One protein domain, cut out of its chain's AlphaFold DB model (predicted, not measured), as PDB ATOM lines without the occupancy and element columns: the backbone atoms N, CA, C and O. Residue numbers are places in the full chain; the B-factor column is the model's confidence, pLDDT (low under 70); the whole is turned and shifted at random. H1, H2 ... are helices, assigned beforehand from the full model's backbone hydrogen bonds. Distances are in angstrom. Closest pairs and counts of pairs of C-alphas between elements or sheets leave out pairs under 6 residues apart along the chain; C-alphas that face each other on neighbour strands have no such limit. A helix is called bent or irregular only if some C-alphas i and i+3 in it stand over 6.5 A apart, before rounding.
ATOM      1  N   PHE A  32      -1.821 -10.342  42.099       67.81
ATOM      2  CA  PHE A  32      -1.262 -11.675  42.330       67.81
ATOM      3  C   PHE A  32      -1.010 -12.416  41.009       67.81
ATOM      4  O   PHE A  32       0.099 -12.894  40.773       67.81
ATOM      5  N   VAL A  33      -1.993 -12.425  40.106       69.25
ATOM      6  CA  VAL A  33      -1.866 -13.048  38.775       69.25
ATOM      7  C   VAL A  33      -0.824 -12.319  37.922       69.25
ATOM      8  O   VAL A  33       0.011 -12.954  37.278       69.25
ATOM      9  N   ALA A  34      -0.805 -10.983  37.975       70.38
ATOM     10  CA  ALA A  34       0.178 -10.173  37.255       70.38
ATOM     11  C   ALA A  34       1.612 -10.494  37.710       70.38
ATOM     12  O   ALA A  34       2.518 -10.599  36.887       70.38
ATOM     13  N   ARG A  35       1.818 -10.715  39.013       69.81
ATOM     14  CA  ARG A  35       3.124 -11.095  39.574       69.81
ATOM     15  C   ARG A  35       3.582 -12.470  39.105       69.81
ATOM     16  O   ARG A  35       4.742 -12.601  38.732       69.81
ATOM     17  N   ILE A  36       2.695 -13.467  39.082       70.38
ATOM     18  CA  ILE A  36       3.028 -14.810  38.576       70.38
ATOM     19  C   ILE A  36       3.401 -14.743  37.091       70.38
ATOM     20  O   ILE A  36       4.397 -15.340  36.675       70.38
ATOM     21  N   ALA A  37       2.653 -13.971  36.299       72.62
ATOM     22  CA  ALA A  37       2.946 -13.778  34.882       72.62
ATOM     23  C   ALA A  37       4.318 -13.113  34.661       72.62
ATOM     24  O   ALA A  37       5.104 -13.577  33.834       72.62
ATOM     25  N   VAL A  38       4.646 -12.072  35.438       73.62
ATOM     26  CA  VAL A  38       5.955 -11.397  35.374       73.62
ATOM     27  C   VAL A  38       7.088 -12.311  35.848       73.62
ATOM     28  O   VAL A  38       8.127 -12.363  35.196       73.62
ATOM     29  N   ALA A  39       6.894 -13.066  36.931       70.69
ATOM     30  CA  ALA A  39       7.885 -14.024  37.423       70.69
ATOM     31  C   ALA A  39       8.193 -15.102  36.375       70.69
ATOM     32  O   ALA A  39       9.359 -15.364  36.093       70.69
ATOM     33  N   SER A  40       7.158 -15.656  35.737       68.75
ATOM     34  CA  SER A  40       7.296 -16.647  34.658       68.75
ATOM     35  C   SER A  40       8.028 -16.069  33.447       68.75
ATOM     36  O   SER A  40       8.886 -16.720  32.857       68.75
ATOM     37  N   PHE A  41       7.725 -14.822  33.086       78.56
ATOM     38  CA  PHE A  41       8.407 -14.143  31.991       78.56
ATOM     39  C   PHE A  41       9.890 -13.911  32.283       78.56
ATOM     40  O   PHE A  41      10.730 -14.166  31.423       78.56
ATOM     41  N   MET A  42      10.216 -13.448  33.490       74.62
ATOM     42  CA  MET A  42      11.599 -13.201  33.894       74.62
ATOM     43  C   MET A  42      12.397 -14.498  34.011       74.62
ATOM     44  O   MET A  42      13.545 -14.537  33.572       74.62
ATOM     45  N   ALA A  43      11.789 -15.556  34.545       74.50
ATOM     46  CA  ALA A  43      12.376 -16.888  34.599       74.50
ATOM     47  C   ALA A  43      12.743 -17.395  33.202       74.50
ATOM     48  O   ALA A  43      13.909 -17.701  32.945       74.50
ATOM     49  N   TYR A  44      11.789 -17.330  32.272       72.81
ATOM     50  CA  TYR A  44      12.019 -17.742  30.897       72.81
ATOM     51  C   TYR A  44      13.081 -16.874  30.216       72.81
ATOM     52  O   TYR A  44      13.970 -17.395  29.546       72.81
ATOM     53  N   ALA A  45      13.021 -15.548  30.375       78.19
ATOM     54  CA  ALA A  45      13.979 -14.637  29.754       78.19
ATOM     55  C   ALA A  45      15.411 -14.913  30.235       78.19
ATOM     56  O   ALA A  45      16.332 -14.991  29.421       78.19
ATOM     57  N   LEU A  46      15.597 -15.116  31.542       75.62
ATOM     58  CA  LEU A  46      16.893 -15.469  32.121       75.62
ATOM     59  C   LEU A  46      17.349 -16.865  31.683       75.62
ATOM     60  O   LEU A  46      18.511 -17.029  31.308       75.62
ATOM     61  N   GLY A  47      16.436 -17.841  31.666       75.38
ATOM     62  CA  GLY A  47      16.692 -19.192  31.171       75.38
ATOM     63  C   GLY A  47      17.168 -19.189  29.719       75.38
ATOM     64  O   GLY A  47      18.187 -19.800  29.416       75.38
ATOM     65  N   GLN A  48      16.511 -18.425  28.842       77.75
ATOM     66  CA  GLN A  48      16.885 -18.281  27.430       77.75
ATOM     67  C   GLN A  48      18.220 -17.561  27.228       77.75
ATOM     68  O   GLN A  48      19.016 -17.968  26.385       77.75
ATOM     69  N   ILE A  49      18.493 -16.489  27.980       78.94
ATOM     70  CA  ILE A  49      19.780 -15.784  27.878       78.94
ATOM     71  C   ILE A  49      20.919 -16.718  28.284       78.94
ATOM     72  O   ILE A  49      21.951 -16.759  27.610       78.94
ATOM     73  N   LEU A  50      20.733 -17.481  29.365       76.12
ATOM     74  CA  LEU A  50      21.737 -18.432  29.816       76.12
ATOM     75  C   LEU A  50      21.891 -19.598  28.839       76.12
ATOM     76  O   LEU A  50      23.023 -19.970  28.551       76.12
ATOM     77  N   ASP A  51      20.789 -20.115  28.295       77.38
ATOM     78  CA  ASP A  51      20.779 -21.123  27.232       77.38
ATOM     79  C   ASP A  51      21.649 -20.638  26.054       77.38
ATOM     80  O   ASP A  51      22.691 -21.222  25.757       77.38
ATOM     81  N   VAL A  52      21.366 -19.458  25.493       77.56
ATOM     82  CA  VAL A  52      22.164 -18.883  24.394       77.56
ATOM     83  C   VAL A  52      23.632 -18.671  24.785       77.56
ATOM     84  O   VAL A  52      24.529 -18.957  23.987       77.56
ATOM     85  N   HIS A  53      23.910 -18.188  25.997       78.81
ATOM     86  CA  HIS A  53      25.276 -17.914  26.446       78.81
ATOM     87  C   HIS A  53      26.097 -19.200  26.632       78.81
ATOM     88  O   HIS A  53      27.240 -19.289  26.172       78.81
ATOM     89  N   VAL A  54      25.510 -20.213  27.273       76.38
ATOM     90  CA  VAL A  54      26.111 -21.536  27.483       76.38
ATOM     91  C   VAL A  54      26.299 -22.231  26.139       76.38
ATOM     92  O   VAL A  54      27.402 -22.702  25.854       76.38
ATOM     93  N   PHE A  55      25.289 -22.215  25.269       76.56
ATOM     94  CA  PHE A  55      25.396 -22.763  23.921       76.56
ATOM     95  C   PHE A  55      26.533 -22.111  23.134       76.56
ATOM     96  O   PHE A  55      27.386 -22.813  22.589       76.56
ATOM     97  N   ASN A  56      26.595 -20.777  23.105       77.94
ATOM     98  CA  ASN A  56      27.609 -20.051  22.341       77.94
ATOM     99  C   ASN A  56      29.028 -20.323  22.868       77.94
ATOM    100  O   ASN A  56      29.960 -20.497  22.083       77.94
ATOM    101  N   ARG A  57      29.187 -20.440  24.193       78.38
ATOM    102  CA  ARG A  57      30.470 -20.774  24.826       78.38
ATOM    103  C   ARG A  57      30.899 -22.216  24.548       78.38
ATOM    104  O   ARG A  57      32.062 -22.462  24.233       78.38
ATOM    105  N   LEU A  58      29.980 -23.177  24.647       76.06
ATOM    106  CA  LEU A  58      30.285 -24.599  24.460       76.06
ATOM    107  C   LEU A  58      30.295 -25.040  22.993       76.06
ATOM    108  O   LEU A  58      30.871 -26.088  22.698       76.06
ATOM    109  N   ARG A  59      29.764 -24.241  22.060       71.00
ATOM    110  CA  ARG A  59      29.841 -24.494  20.609       71.00
ATOM    111  C   ARG A  59      31.280 -24.608  20.096       71.00
ATOM    112  O   ARG A  59      31.514 -25.298  19.110       71.00
ATOM    113  N   GLN A  60      32.242 -23.972  20.765       66.31
ATOM    114  CA  GLN A  60      33.666 -24.079  20.428       66.31
ATOM    115  C   GLN A  60      34.285 -25.438  20.811       66.31
ATOM    116  O   GLN A  60      35.414 -25.741  20.425       66.31
ATOM    117  N   SER A  61      33.566 -26.280  21.557       63.47
ATOM    118  CA  SER A  61      34.041 -27.606  21.954       63.47
ATOM    119  C   SER A  61      33.893 -28.618  20.813       63.47
ATOM    120  O   SER A  61      32.867 -28.666  20.142       63.47
ATOM    121  N   ARG A  62      34.869 -29.527  20.657       60.34
ATOM    122  CA  ARG A  62      34.880 -30.601  19.629       60.34
ATOM    123  C   ARG A  62      33.692 -31.582  19.685       60.34
ATOM    124  O   ARG A  62      33.568 -32.451  18.829       60.34
ATOM    125  N   ARG A  63      32.846 -31.503  20.713       71.12
ATOM    126  CA  ARG A  63      31.763 -32.447  21.010       71.12
ATOM    127  C   ARG A  63      30.404 -31.801  20.712       71.12
ATOM    128  O   ARG A  63      29.884 -31.060  21.539       71.12
ATOM    129  N   TRP A  64      29.815 -32.135  19.563       67.88
ATOM    130  CA  TRP A  64      28.564 -31.562  19.029       67.88
ATOM    131  C   TRP A  64      27.349 -31.645  19.975       67.88
ATOM    132  O   TRP A  64      26.531 -30.733  20.002       67.88
ATOM    133  N   TRP A  65      27.255 -32.704  20.782       69.12
ATOM    134  CA  TRP A  65      26.206 -32.942  21.786       69.12
ATOM    135  C   TRP A  65      26.348 -32.145  23.097       69.12
ATOM    136  O   TRP A  65      25.396 -32.052  23.871       69.12
ATOM    137  N   LEU A  66      27.525 -31.572  23.374       68.19
ATOM    138  CA  LEU A  66      27.836 -30.996  24.684       68.19
ATOM    139  C   LEU A  66      27.168 -29.630  24.851       68.19
ATOM    140  O   LEU A  66      26.605 -29.345  25.901       68.19
ATOM    141  N   ALA A  67      27.198 -28.819  23.790       69.94
ATOM    142  CA  ALA A  67      26.559 -27.511  23.757       69.94
ATOM    143  C   ALA A  67      25.037 -27.589  23.996       69.94
ATOM    144  O   ALA A  67      24.594 -26.973  24.959       69.94
ATOM    145  N   PRO A  68      24.240 -28.365  23.232       68.00
ATOM    146  CA  PRO A  68      22.792 -28.436  23.445       68.00
ATOM    147  C   PRO A  68      22.418 -29.035  24.807       68.00
ATOM    148  O   PRO A  68      21.578 -28.480  25.501       68.00
ATOM    149  N   THR A  69      23.088 -30.105  25.248       71.75
ATOM    150  CA  THR A  69      22.761 -30.744  26.537       71.75
ATOM    151  C   THR A  69      23.047 -29.816  27.720       71.75
ATOM    152  O   THR A  69      22.200 -29.653  28.597       71.75
ATOM    153  N   ALA A  70      24.220 -29.174  27.744       72.88
ATOM    154  CA  ALA A  70      24.579 -28.245  28.813       72.88
ATOM    155  C   ALA A  70      23.662 -27.015  28.806       72.88
ATOM    156  O   ALA A  70      23.167 -26.619  29.854       72.88
ATOM    157  N   SER A  71      23.399 -26.455  27.627       72.62
ATOM    158  CA  SER A  71      22.508 -25.311  27.431       72.62
ATOM    159  C   SER A  71      21.131 -25.558  28.049       72.62
ATOM    160  O   SER A  71      20.709 -24.819  28.939       72.62
ATOM    161  N   THR A  72      20.501 -26.685  27.706       71.69
ATOM    162  CA  THR A  72      19.176 -27.041  28.222       71.69
ATOM    163  C   THR A  72      19.183 -27.359  29.721       71.69
ATOM    164  O   THR A  72      18.235 -27.011  30.426       71.69
ATOM    165  N   LEU A  73      20.247 -27.985  30.242       73.25
ATOM    166  CA  LEU A  73      20.394 -28.245  31.681       73.25
ATOM    167  C   LEU A  73      20.498 -26.937  32.476       73.25
ATOM    168  O   LEU A  73      19.753 -26.746  33.437       73.25
ATOM    169  N   PHE A  74      21.397 -26.035  32.076       73.69
ATOM    170  CA  PHE A  74      21.621 -24.766  32.771       73.69
ATOM    171  C   PHE A  74      20.439 -23.805  32.605       73.69
ATOM    172  O   PHE A  74      20.024 -23.193  33.589       73.69
ATOM    173  N   GLY A  75      19.845 -23.726  31.410       72.69
ATOM    174  CA  GLY A  75      18.659 -22.910  31.143       72.69
ATOM    175  C   GLY A  75      17.463 -23.302  32.015       72.69
ATOM    176  O   GLY A  75      16.863 -22.435  32.647       72.69
ATOM    177  N   ASN A  76      17.169 -24.604  32.144       70.44
ATOM    178  CA  ASN A  76      16.069 -25.092  32.989       70.44
ATOM    179  C   ASN A  76      16.324 -24.892  34.492       70.44
ATOM    180  O   ASN A  76      15.391 -24.583  35.237       70.44
ATOM    181  N   ILE A  77      17.571 -25.050  34.955       70.38
ATOM    182  CA  ILE A  77      17.928 -24.769  36.356       70.38
ATOM    183  C   ILE A  77      17.709 -23.286  36.657       70.38
ATOM    184  O   ILE A  77      17.082 -22.951  37.661       70.38
ATOM    185  N   SER A  78      18.191 -22.396  35.789       71.31
ATOM    186  CA  SER A  78      18.037 -20.957  35.988       71.31
ATOM    187  C   SER A  78      16.595 -20.485  35.877       71.31
ATOM    188  O   SER A  78      16.210 -19.643  36.680       71.31
ATOM    189  N   ASP A  79      15.793 -21.047  34.970       69.44
ATOM    190  CA  ASP A  79      14.348 -20.789  34.899       69.44
ATOM    191  C   ASP A  79      13.666 -21.144  36.229       69.44
ATOM    192  O   ASP A  79      13.010 -20.308  36.846       69.44
ATOM    193  N   THR A  80      13.943 -22.341  36.753       66.38
ATOM    194  CA  THR A  80      13.376 -22.811  38.024       66.38
ATOM    195  C   THR A  80      13.805 -21.911  39.188       66.38
ATOM    196  O   THR A  80      12.968 -21.418  39.945       66.38
ATOM    197  N   VAL A  81      15.105 -21.628  39.320       68.06
ATOM    198  CA  VAL A  81      15.635 -20.772  40.395       68.06
ATOM    199  C   VAL A  81      15.075 -19.354  40.301       68.06
ATOM    200  O   VAL A  81      14.649 -18.807  41.316       68.06
ATOM    201  N   ALA A  82      15.032 -18.762  39.107       68.81
ATOM    202  CA  ALA A  82      14.518 -17.413  38.904       68.81
ATOM    203  C   ALA A  82      13.010 -17.330  39.171       68.81
ATOM    204  O   ALA A  82      12.567 -16.389  39.833       68.81
ATOM    205  N   PHE A  83      12.233 -18.325  38.735       67.81
ATOM    206  CA  PHE A  83      10.801 -18.398  39.015       67.81
ATOM    207  C   PHE A  83      10.541 -18.429  40.521       67.81
ATOM    208  O   PHE A  83       9.817 -17.578  41.037       67.81
ATOM    209  N   PHE A  84      11.187 -19.346  41.250       63.91
ATOM    210  CA  PHE A  84      11.001 -19.464  42.697       63.91
ATOM    211  C   PHE A  84      11.548 -18.258  43.466       63.91
ATOM    212  O   PHE A  84      10.914 -17.830  44.432       63.91
ATOM    213  N   PHE A  85      12.670 -17.672  43.043       66.75
ATOM    214  CA  PHE A  85      13.251 -16.490  43.688       66.75
ATOM    215  C   PHE A  85      12.346 -15.258  43.540       66.75
ATOM    216  O   PHE A  85      12.064 -14.569  44.522       66.75
ATOM    217  N   ILE A  86      11.829 -15.014  42.331       66.19
ATOM    218  CA  ILE A  86      10.974 -13.855  42.037       66.19
ATOM    219  C   ILE A  86       9.561 -14.055  42.607       66.19
ATOM    220  O   ILE A  86       8.984 -13.116  43.160       66.19
ATOM    221  N   ALA A  87       9.010 -15.272  42.542       64.06
ATOM    222  CA  ALA A  87       7.696 -15.577  43.105       64.06
ATOM    223  C   ALA A  87       7.689 -15.547  44.647       64.06
ATOM    224  O   ALA A  87       6.729 -15.049  45.240       64.06
ATOM    225  N   SER A  88       8.757 -16.017  45.310       55.66
ATOM    226  CA  SER A  88       8.830 -16.091  46.783       55.66
ATOM    227  C   SER A  88       9.100 -14.745  47.457       55.66
ATOM    228  O   SER A  88       8.600 -14.507  48.552       55.66
ATOM    229  N   GLY A  89       9.843 -13.831  46.821       53.09
ATOM    230  CA  GLY A  89      10.063 -12.483  47.365       53.09
ATOM    231  C   GLY A  89       8.794 -11.616  47.411       53.09
ATOM    232  O   GLY A  89       8.723 -10.659  48.180       53.09
ATOM    233  N   ALA A  90       7.777 -11.954  46.614       51.16
ATOM    234  CA  ALA A  90       6.552 -11.166  46.469       51.16
ATOM    235  C   ALA A  90       5.333 -11.743  47.213       51.16
ATOM    236  O   ALA A  90       4.299 -11.068  47.306       51.16
ATOM    237  N   ALA A  91       5.428 -12.966  47.740       46.25
ATOM    238  CA  ALA A  91       4.342 -13.647  48.429       46.25
ATOM    239  C   ALA A  91       4.731 -13.956  49.882       46.25
ATOM    240  O   ALA A  91       5.730 -14.611  50.152       46.25
ATOM    241  N   ARG A  92       3.881 -13.565  50.845       46.44
ATOM    242  CA  ARG A  92       3.947 -14.009  52.257       46.44
ATOM    243  C   ARG A  92       3.613 -15.508  52.409       46.44
ATOM    244  O   ARG A  92       3.335 -15.992  53.497       46.44
ATOM    245  N   THR A  93       3.595 -16.254  51.315       46.75
ATOM    246  CA  THR A  93       3.511 -17.704  51.313       46.75
ATOM    247  C   THR A  93       4.907 -18.206  51.036       46.75
ATOM    248  O   THR A  93       5.454 -17.968  49.959       46.75
ATOM    249  N   ARG A  94       5.475 -18.902  52.018       47.84
ATOM    250  CA  ARG A  94       6.647 -19.738  51.834       47.84
ATOM    251  C   ARG A  94       6.294 -20.817  50.812       47.84
ATOM    252  O   ARG A  94       5.916 -21.924  51.176       47.84
ATOM    253  N   LEU A  95       6.386 -20.474  49.531       50.16
ATOM    254  CA  LEU A  95       6.574 -21.437  48.463       50.16
ATOM    255  C   LEU A  95       7.977 -21.976  48.725       50.16
ATOM    256  O   LEU A  95       8.980 -21.443  48.257       50.16
ATOM    257  N   TRP A  96       8.037 -22.928  49.660       47.25
ATOM    258  CA  TRP A  96       9.212 -23.725  49.961       47.25
ATOM    259  C   TRP A  96       9.854 -24.174  48.644       47.25
ATOM    260  O   TRP A  96       9.158 -24.251  47.625       47.25
ATOM    261  N   PRO A  97      11.161 -24.507  48.642       55.84
ATOM    262  CA  PRO A  97      11.681 -25.288  47.530       55.84
ATOM    263  C   PRO A  97      10.689 -26.431  47.277       55.84
ATOM    264  O   PRO A  97      10.199 -27.000  48.264       55.84
ATOM    265  N   PRO A  98      10.333 -26.730  46.012       55.72
ATOM    266  CA  PRO A  98       9.570 -27.933  45.739       55.72
ATOM    267  C   PRO A  98      10.263 -29.037  46.524       55.72
ATOM    268  O   PRO A  98      11.497 -29.115  46.484       55.72
ATOM    269  N   THR A  99       9.509 -29.794  47.328       57.25
ATOM    270  CA  THR A  99      10.032 -30.976  48.020       57.25
ATOM    271  C   THR A  99      10.967 -31.655  47.034       57.25
ATOM    272  O   THR A  99      10.561 -31.790  45.880       57.25
ATOM    273  N   GLY A 100      12.223 -31.937  47.404       62.97
ATOM    274  CA  GLY A 100      13.280 -32.222  46.418       62.97
ATOM    275  C   GLY A 100      12.854 -33.216  45.328       62.97
ATOM    276  O   GLY A 100      13.235 -33.068  44.177       62.97
ATOM    277  N   GLU A 101      11.957 -34.136  45.678       67.25
ATOM    278  CA  GLU A 101      11.212 -35.039  44.799       67.25
ATOM    279  C   GLU A 101      10.439 -34.363  43.647       67.25
ATOM    280  O   GLU A 101      10.650 -34.732  42.499       67.25
ATOM    281  N   ILE A 102       9.580 -33.365  43.892       66.88
ATOM    282  CA  ILE A 102       8.788 -32.687  42.843       66.88
ATOM    283  C   ILE A 102       9.715 -31.945  41.872       66.88
ATOM    284  O   ILE A 102       9.530 -32.011  40.658       66.88
ATOM    285  N   ALA A 103      10.742 -31.280  42.410       64.06
ATOM    286  CA  ALA A 103      11.755 -30.589  41.616       64.06
ATOM    287  C   ALA A 103      12.510 -31.573  40.715       64.06
ATOM    288  O   ALA A 103      12.736 -31.315  39.535       64.06
ATOM    289  N   LEU A 104      12.889 -32.715  41.291       70.19
ATOM    290  CA  LEU A 104      13.647 -33.755  40.619       70.19
ATOM    291  C   LEU A 104      12.806 -34.437  39.543       70.19
ATOM    292  O   LEU A 104      13.336 -34.701  38.469       70.19
ATOM    293  N   VAL A 105      11.515 -34.669  39.782       74.88
ATOM    294  CA  VAL A 105      10.592 -35.237  38.789       74.88
ATOM    295  C   VAL A 105      10.365 -34.268  37.624       74.88
ATOM    296  O   VAL A 105      10.530 -34.687  36.478       74.88
ATOM    297  N   ASP A 106      10.065 -32.988  37.879       69.38
ATOM    298  CA  ASP A 106       9.887 -31.978  36.815       69.38
ATOM    299  C   ASP A 106      11.160 -31.830  35.969       69.38
ATOM    300  O   ASP A 106      11.129 -31.891  34.735       69.38
ATOM    301  N   TYR A 107      12.310 -31.728  36.640       67.62
ATOM    302  CA  TYR A 107      13.605 -31.636  35.983       67.62
ATOM    303  C   TYR A 107      13.933 -32.894  35.174       67.62
ATOM    304  O   TYR A 107      14.362 -32.796  34.023       67.62
ATOM    305  N   SER A 108      13.694 -34.076  35.742       74.12
ATOM    306  CA  SER A 108      13.957 -35.356  35.080       74.12
ATOM    307  C   SER A 108      13.102 -35.517  33.830       74.12
ATOM    308  O   SER A 108      13.629 -35.918  32.795       74.12
ATOM    309  N   PHE A 109      11.820 -35.140  33.875       76.75
ATOM    310  CA  PHE A 109      10.961 -35.135  32.688       76.75
ATOM    311  C   PHE A 109      11.462 -34.161  31.617       76.75
ATOM    312  O   PHE A 109      11.587 -34.553  30.453       76.75
ATOM    313  N   LYS A 110      11.815 -32.923  31.991       72.44
ATOM    314  CA  LYS A 110      12.364 -31.932  31.047       72.44
ATOM    315  C   LYS A 110      13.651 -32.421  30.383       72.44
ATOM    316  O   LYS A 110      13.798 -32.311  29.162       72.44
ATOM    317  N   VAL A 111      14.574 -32.985  31.160       74.50
ATOM    318  CA  VAL A 111      15.856 -33.499  30.655       74.50
ATOM    319  C   VAL A 111      15.650 -34.736  29.783       74.50
ATOM    320  O   VAL A 111      16.232 -34.815  28.702       74.50
ATOM    321  N   LEU A 112      14.788 -35.668  30.191       81.81
ATOM    322  CA  LEU A 112      14.496 -36.888  29.439       81.81
ATOM    323  C   LEU A 112      13.889 -36.568  28.069       81.81
ATOM    324  O   LEU A 112      14.371 -37.070  27.053       81.81
ATOM    325  N   ILE A 113      12.907 -35.665  28.016       78.62
ATOM    326  CA  ILE A 113      12.326 -35.194  26.750       78.62
ATOM    327  C   ILE A 113      13.399 -34.517  25.885       78.62
ATOM    328  O   ILE A 113      13.482 -34.775  24.684       78.62
ATOM    329  N   SER A 114      14.261 -33.697  26.487       75.81
ATOM    330  CA  SER A 114      15.315 -32.983  25.757       75.81
ATOM    331  C   SER A 114      16.356 -33.934  25.153       75.81
ATOM    332  O   SER A 114      16.771 -33.759  24.007       75.81
ATOM    333  N   ILE A 115      16.744 -34.986  25.876       76.81
ATOM    334  CA  ILE A 115      17.700 -35.987  25.383       76.81
ATOM    335  C   ILE A 115      17.071 -36.879  24.308       76.81
ATOM    336  O   ILE A 115      17.745 -37.199  23.333       76.81
ATOM    337  N   ILE A 116      15.802 -37.271  24.453       81.00
ATOM    338  CA  ILE A 116      15.136 -38.180  23.504       81.00
ATOM    339  C   ILE A 116      14.731 -37.463  22.212       81.00
ATOM    340  O   ILE A 116      14.838 -38.049  21.138       81.00
ATOM    341  N   PHE A 117      14.280 -36.207  22.283       78.38
ATOM    342  CA  PHE A 117      13.754 -35.489  21.115       78.38
ATOM    343  C   PHE A 117      14.706 -34.428  20.568       78.38
ATOM    344  O   PHE A 117      15.002 -34.426  19.372       78.38
ATOM    345  N   PHE A 118      15.195 -33.518  21.415       73.81
ATOM    346  CA  PHE A 118      15.978 -32.371  20.946       73.81
ATOM    347  C   PHE A 118      17.393 -32.770  20.520       73.81
ATOM    348  O   PHE A 118      17.885 -32.283  19.500       73.81
ATOM    349  N   LEU A 119      18.038 -33.686  21.248       77.44
ATOM    350  CA  LEU A 119      19.416 -34.085  20.955       77.44
ATOM    351  C   LEU A 119      19.563 -34.833  19.608       77.44
ATOM    352  O   LEU A 119      20.446 -34.458  18.828       77.44
ATOM    353  N   PRO A 120      18.709 -35.821  19.259       80.88
ATOM    354  CA  PRO A 120      18.794 -36.502  17.968       80.88
ATOM    355  C   PRO A 120      18.387 -35.581  16.820       80.88
ATOM    356  O   PRO A 120      19.036 -35.584  15.775       80.88
ATOM    357  N   MET A 121      17.362 -34.747  17.023       81.44
ATOM    358  CA  MET A 121      16.906 -33.786  16.019       81.44
ATOM    359  C   MET A 121      17.999 -32.768  15.679       81.44
ATOM    360  O   MET A 121      18.240 -32.509  14.501       81.44
ATOM    361  N   TYR A 122      18.722 -32.259  16.684       77.12
ATOM    362  CA  TYR A 122      19.880 -31.391  16.466       77.12
ATOM    363  C   TYR A 122      20.977 -32.094  15.654       77.12
ATOM    364  O   TYR A 122      21.502 -31.518  14.699       77.12
ATOM    365  N   GLY A 123      21.296 -33.352  15.983       79.19
ATOM    366  CA  GLY A 123      22.291 -34.140  15.250       79.19
ATOM    367  C   GLY A 123      21.915 -34.371  13.782       79.19
ATOM    368  O   GLY A 123      22.746 -34.187  12.889       79.19
ATOM    369  N   VAL A 124      20.653 -34.718  13.514       84.44
ATOM    370  CA  VAL A 124      20.134 -34.898  12.149       84.44
ATOM    371  C   VAL A 124      20.190 -33.583  11.373       84.44
ATOM    372  O   VAL A 124      20.734 -33.552  10.268       84.44
ATOM    373  N   LEU A 125      19.693 -32.490  11.957       83.25
ATOM    374  CA  LEU A 125      19.658 -31.181  11.306       83.25
ATOM    375  C   LEU A 125      21.068 -30.671  10.978       83.25
ATOM    376  O   LEU A 125      21.307 -30.179   9.874       83.25
ATOM    377  N   LEU A 126      22.014 -30.832  11.909       80.50
ATOM    378  CA  LEU A 126      23.410 -30.449  11.713       80.50
ATOM    379  C   LEU A 126      24.042 -31.243  10.566       80.50
ATOM    380  O   LEU A 126      24.640 -30.647   9.673       80.50
ATOM    381  N   ASN A 127      23.862 -32.565  10.539       82.00
ATOM    382  CA  ASN A 127      24.381 -33.403   9.457       82.00
ATOM    383  C   ASN A 127      23.736 -33.075   8.104       82.00
ATOM    384  O   ASN A 127      24.425 -33.078   7.083       82.00
ATOM    385  N   MET A 128      22.439 -32.757   8.074       85.38
ATOM    386  CA  MET A 128      21.754 -32.322   6.853       85.38
ATOM    387  C   MET A 128      22.296 -30.986   6.335       85.38
ATOM    388  O   MET A 128      22.513 -30.839   5.133       85.38
ATOM    389  N   LEU A 129      22.526 -30.017   7.225       84.38
ATOM    390  CA  LEU A 129      23.082 -28.710   6.867       84.38
ATOM    391  C   LEU A 129      24.534 -28.819   6.403       84.38
ATOM    392  O   LEU A 129      24.881 -28.222   5.388       84.38
ATOM    393  N   LEU A 130      25.359 -29.611   7.094       80.44
ATOM    394  CA  LEU A 130      26.749 -29.849   6.704       80.44
ATOM    395  C   LEU A 130      26.840 -30.514   5.328       80.44
ATOM    396  O   LEU A 130      27.607 -30.044   4.494       80.44
ATOM    397  N   LYS A 131      26.010 -31.531   5.051       83.81
ATOM    398  CA  LYS A 131      25.940 -32.155   3.718       83.81
ATOM    399  C   LYS A 131      25.522 -31.157   2.638       83.81
ATOM    400  O   LYS A 131      26.187 -31.059   1.618       83.81
ATOM    401  N   ARG A 132      24.481 -30.353   2.883       82.19
ATOM    402  CA  ARG A 132      24.025 -29.329   1.922       82.19
ATOM    403  C   ARG A 132      25.054 -28.226   1.667       82.19
ATOM    404  O   ARG A 132      25.059 -27.655   0.580       82.19
ATOM    405  N   LEU A 133      25.859 -27.871   2.668       83.00
ATOM    406  CA  LEU A 133      26.922 -26.875   2.526       83.00
ATOM    407  C   LEU A 133      28.134 -27.450   1.783       83.00
ATOM    408  O   LEU A 133      28.663 -26.760   0.918       83.00
ATOM    409  N   ALA A 134      28.512 -28.702   2.066       82.12
ATOM    410  CA  ALA A 134      29.580 -29.412   1.359       82.12
ATOM    411  C   ALA A 134      29.237 -29.644  -0.127       82.12
ATOM    412  O   ALA A 134      30.027 -29.300  -1.001       82.12
ATOM    413  N   ASP A 135      28.012 -30.089  -0.432       78.06
ATOM    414  CA  ASP A 135      27.550 -30.259  -1.820       78.06
ATOM    415  C   ASP A 135      27.594 -28.938  -2.610       78.06
ATOM    416  O   ASP A 135      27.908 -28.913  -3.801       78.06
ATOM    417  N   LYS A 136      27.293 -27.805  -1.958       69.56
ATOM    418  CA  LYS A 136      27.370 -26.481  -2.595       69.56
ATOM    419  C   LYS A 136      28.806 -26.011  -2.812       69.56
ATOM    420  O   LYS A 136      29.060 -25.365  -3.830       69.56
ATOM    421  N   SER A 137      29.730 -26.290  -1.888       70.00
ATOM    422  CA  SER A 137      31.144 -25.945  -2.086       70.00
ATOM    423  C   SER A 137      31.757 -26.740  -3.236       70.00
ATOM    424  O   SER A 137      32.481 -26.155  -4.040       70.00
TER     425      SER A 137
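Overview. This is residues 32 to 137 of the 145 residues of the protein "Queuosine transporter" of Klebsiella pneumoniae subsp. pneumoniae (UniProt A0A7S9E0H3). One very long helix, H3, runs past a close helical hairpin of H1 and H2, meeting it at a slant through H2 over a short patch, while residues 127 to 137 at its end stick out free. H1 and H2 pack along each other, and H3 leaves H1 uncovered. The printed part has 106 residues with three named helices, in the order H1, H2, H3, and no named strand; the class is all helix. The whole is loose, with a radius of gyration of the C-alphas of 17.4 A, and a rod spanning 62 by 26 by 22 A.

Arrangement. H3, residues 100 to 137, has a kink of 27 degrees near residue 119; it is neither bent nor irregular, but only just: C-alphas 116 and 119 are 6.4 A apart. H2, residues 66 to 90, touches it with residues 68 to 76 alone, and H3 touches H2 with residues 107 to 119 alone. Their closest C-alphas, of Leu 73 and Val 111, are 7.0 A apart. They form a helical hairpin, opposite ways at a steep tilt of 40 degrees. H1, residues 32 to 58, touches H2 in another helical hairpin, opposite ways at a shallow tilt of 26 degrees; the closest C-alphas, of Gly 47 and Gly 75, are 4.2 A apart. H1 and H3 are apart. Every O i to N i+4 pair is within hydrogen-bond range in H1, against 20 of 21 in H2 and 32 of 34 in H3.

Along the chain. H3 is 52.1 A long and ends at C-alpha 137, (31.144, -25.945, -2.086). H1, 38.5 A, begins at C-alpha 32, (-1.262, -11.675, 42.330). H2 is 36.3 A long.

Size, cuts and confidence. The C-alphas farthest apart, of Arg 92 and Ser 137, are 61.9 A apart. The printed part has no cut, and both links are short. Mean pLDDT of the printed part is 71.1; 40 residues are under 70, among them 79 to 103.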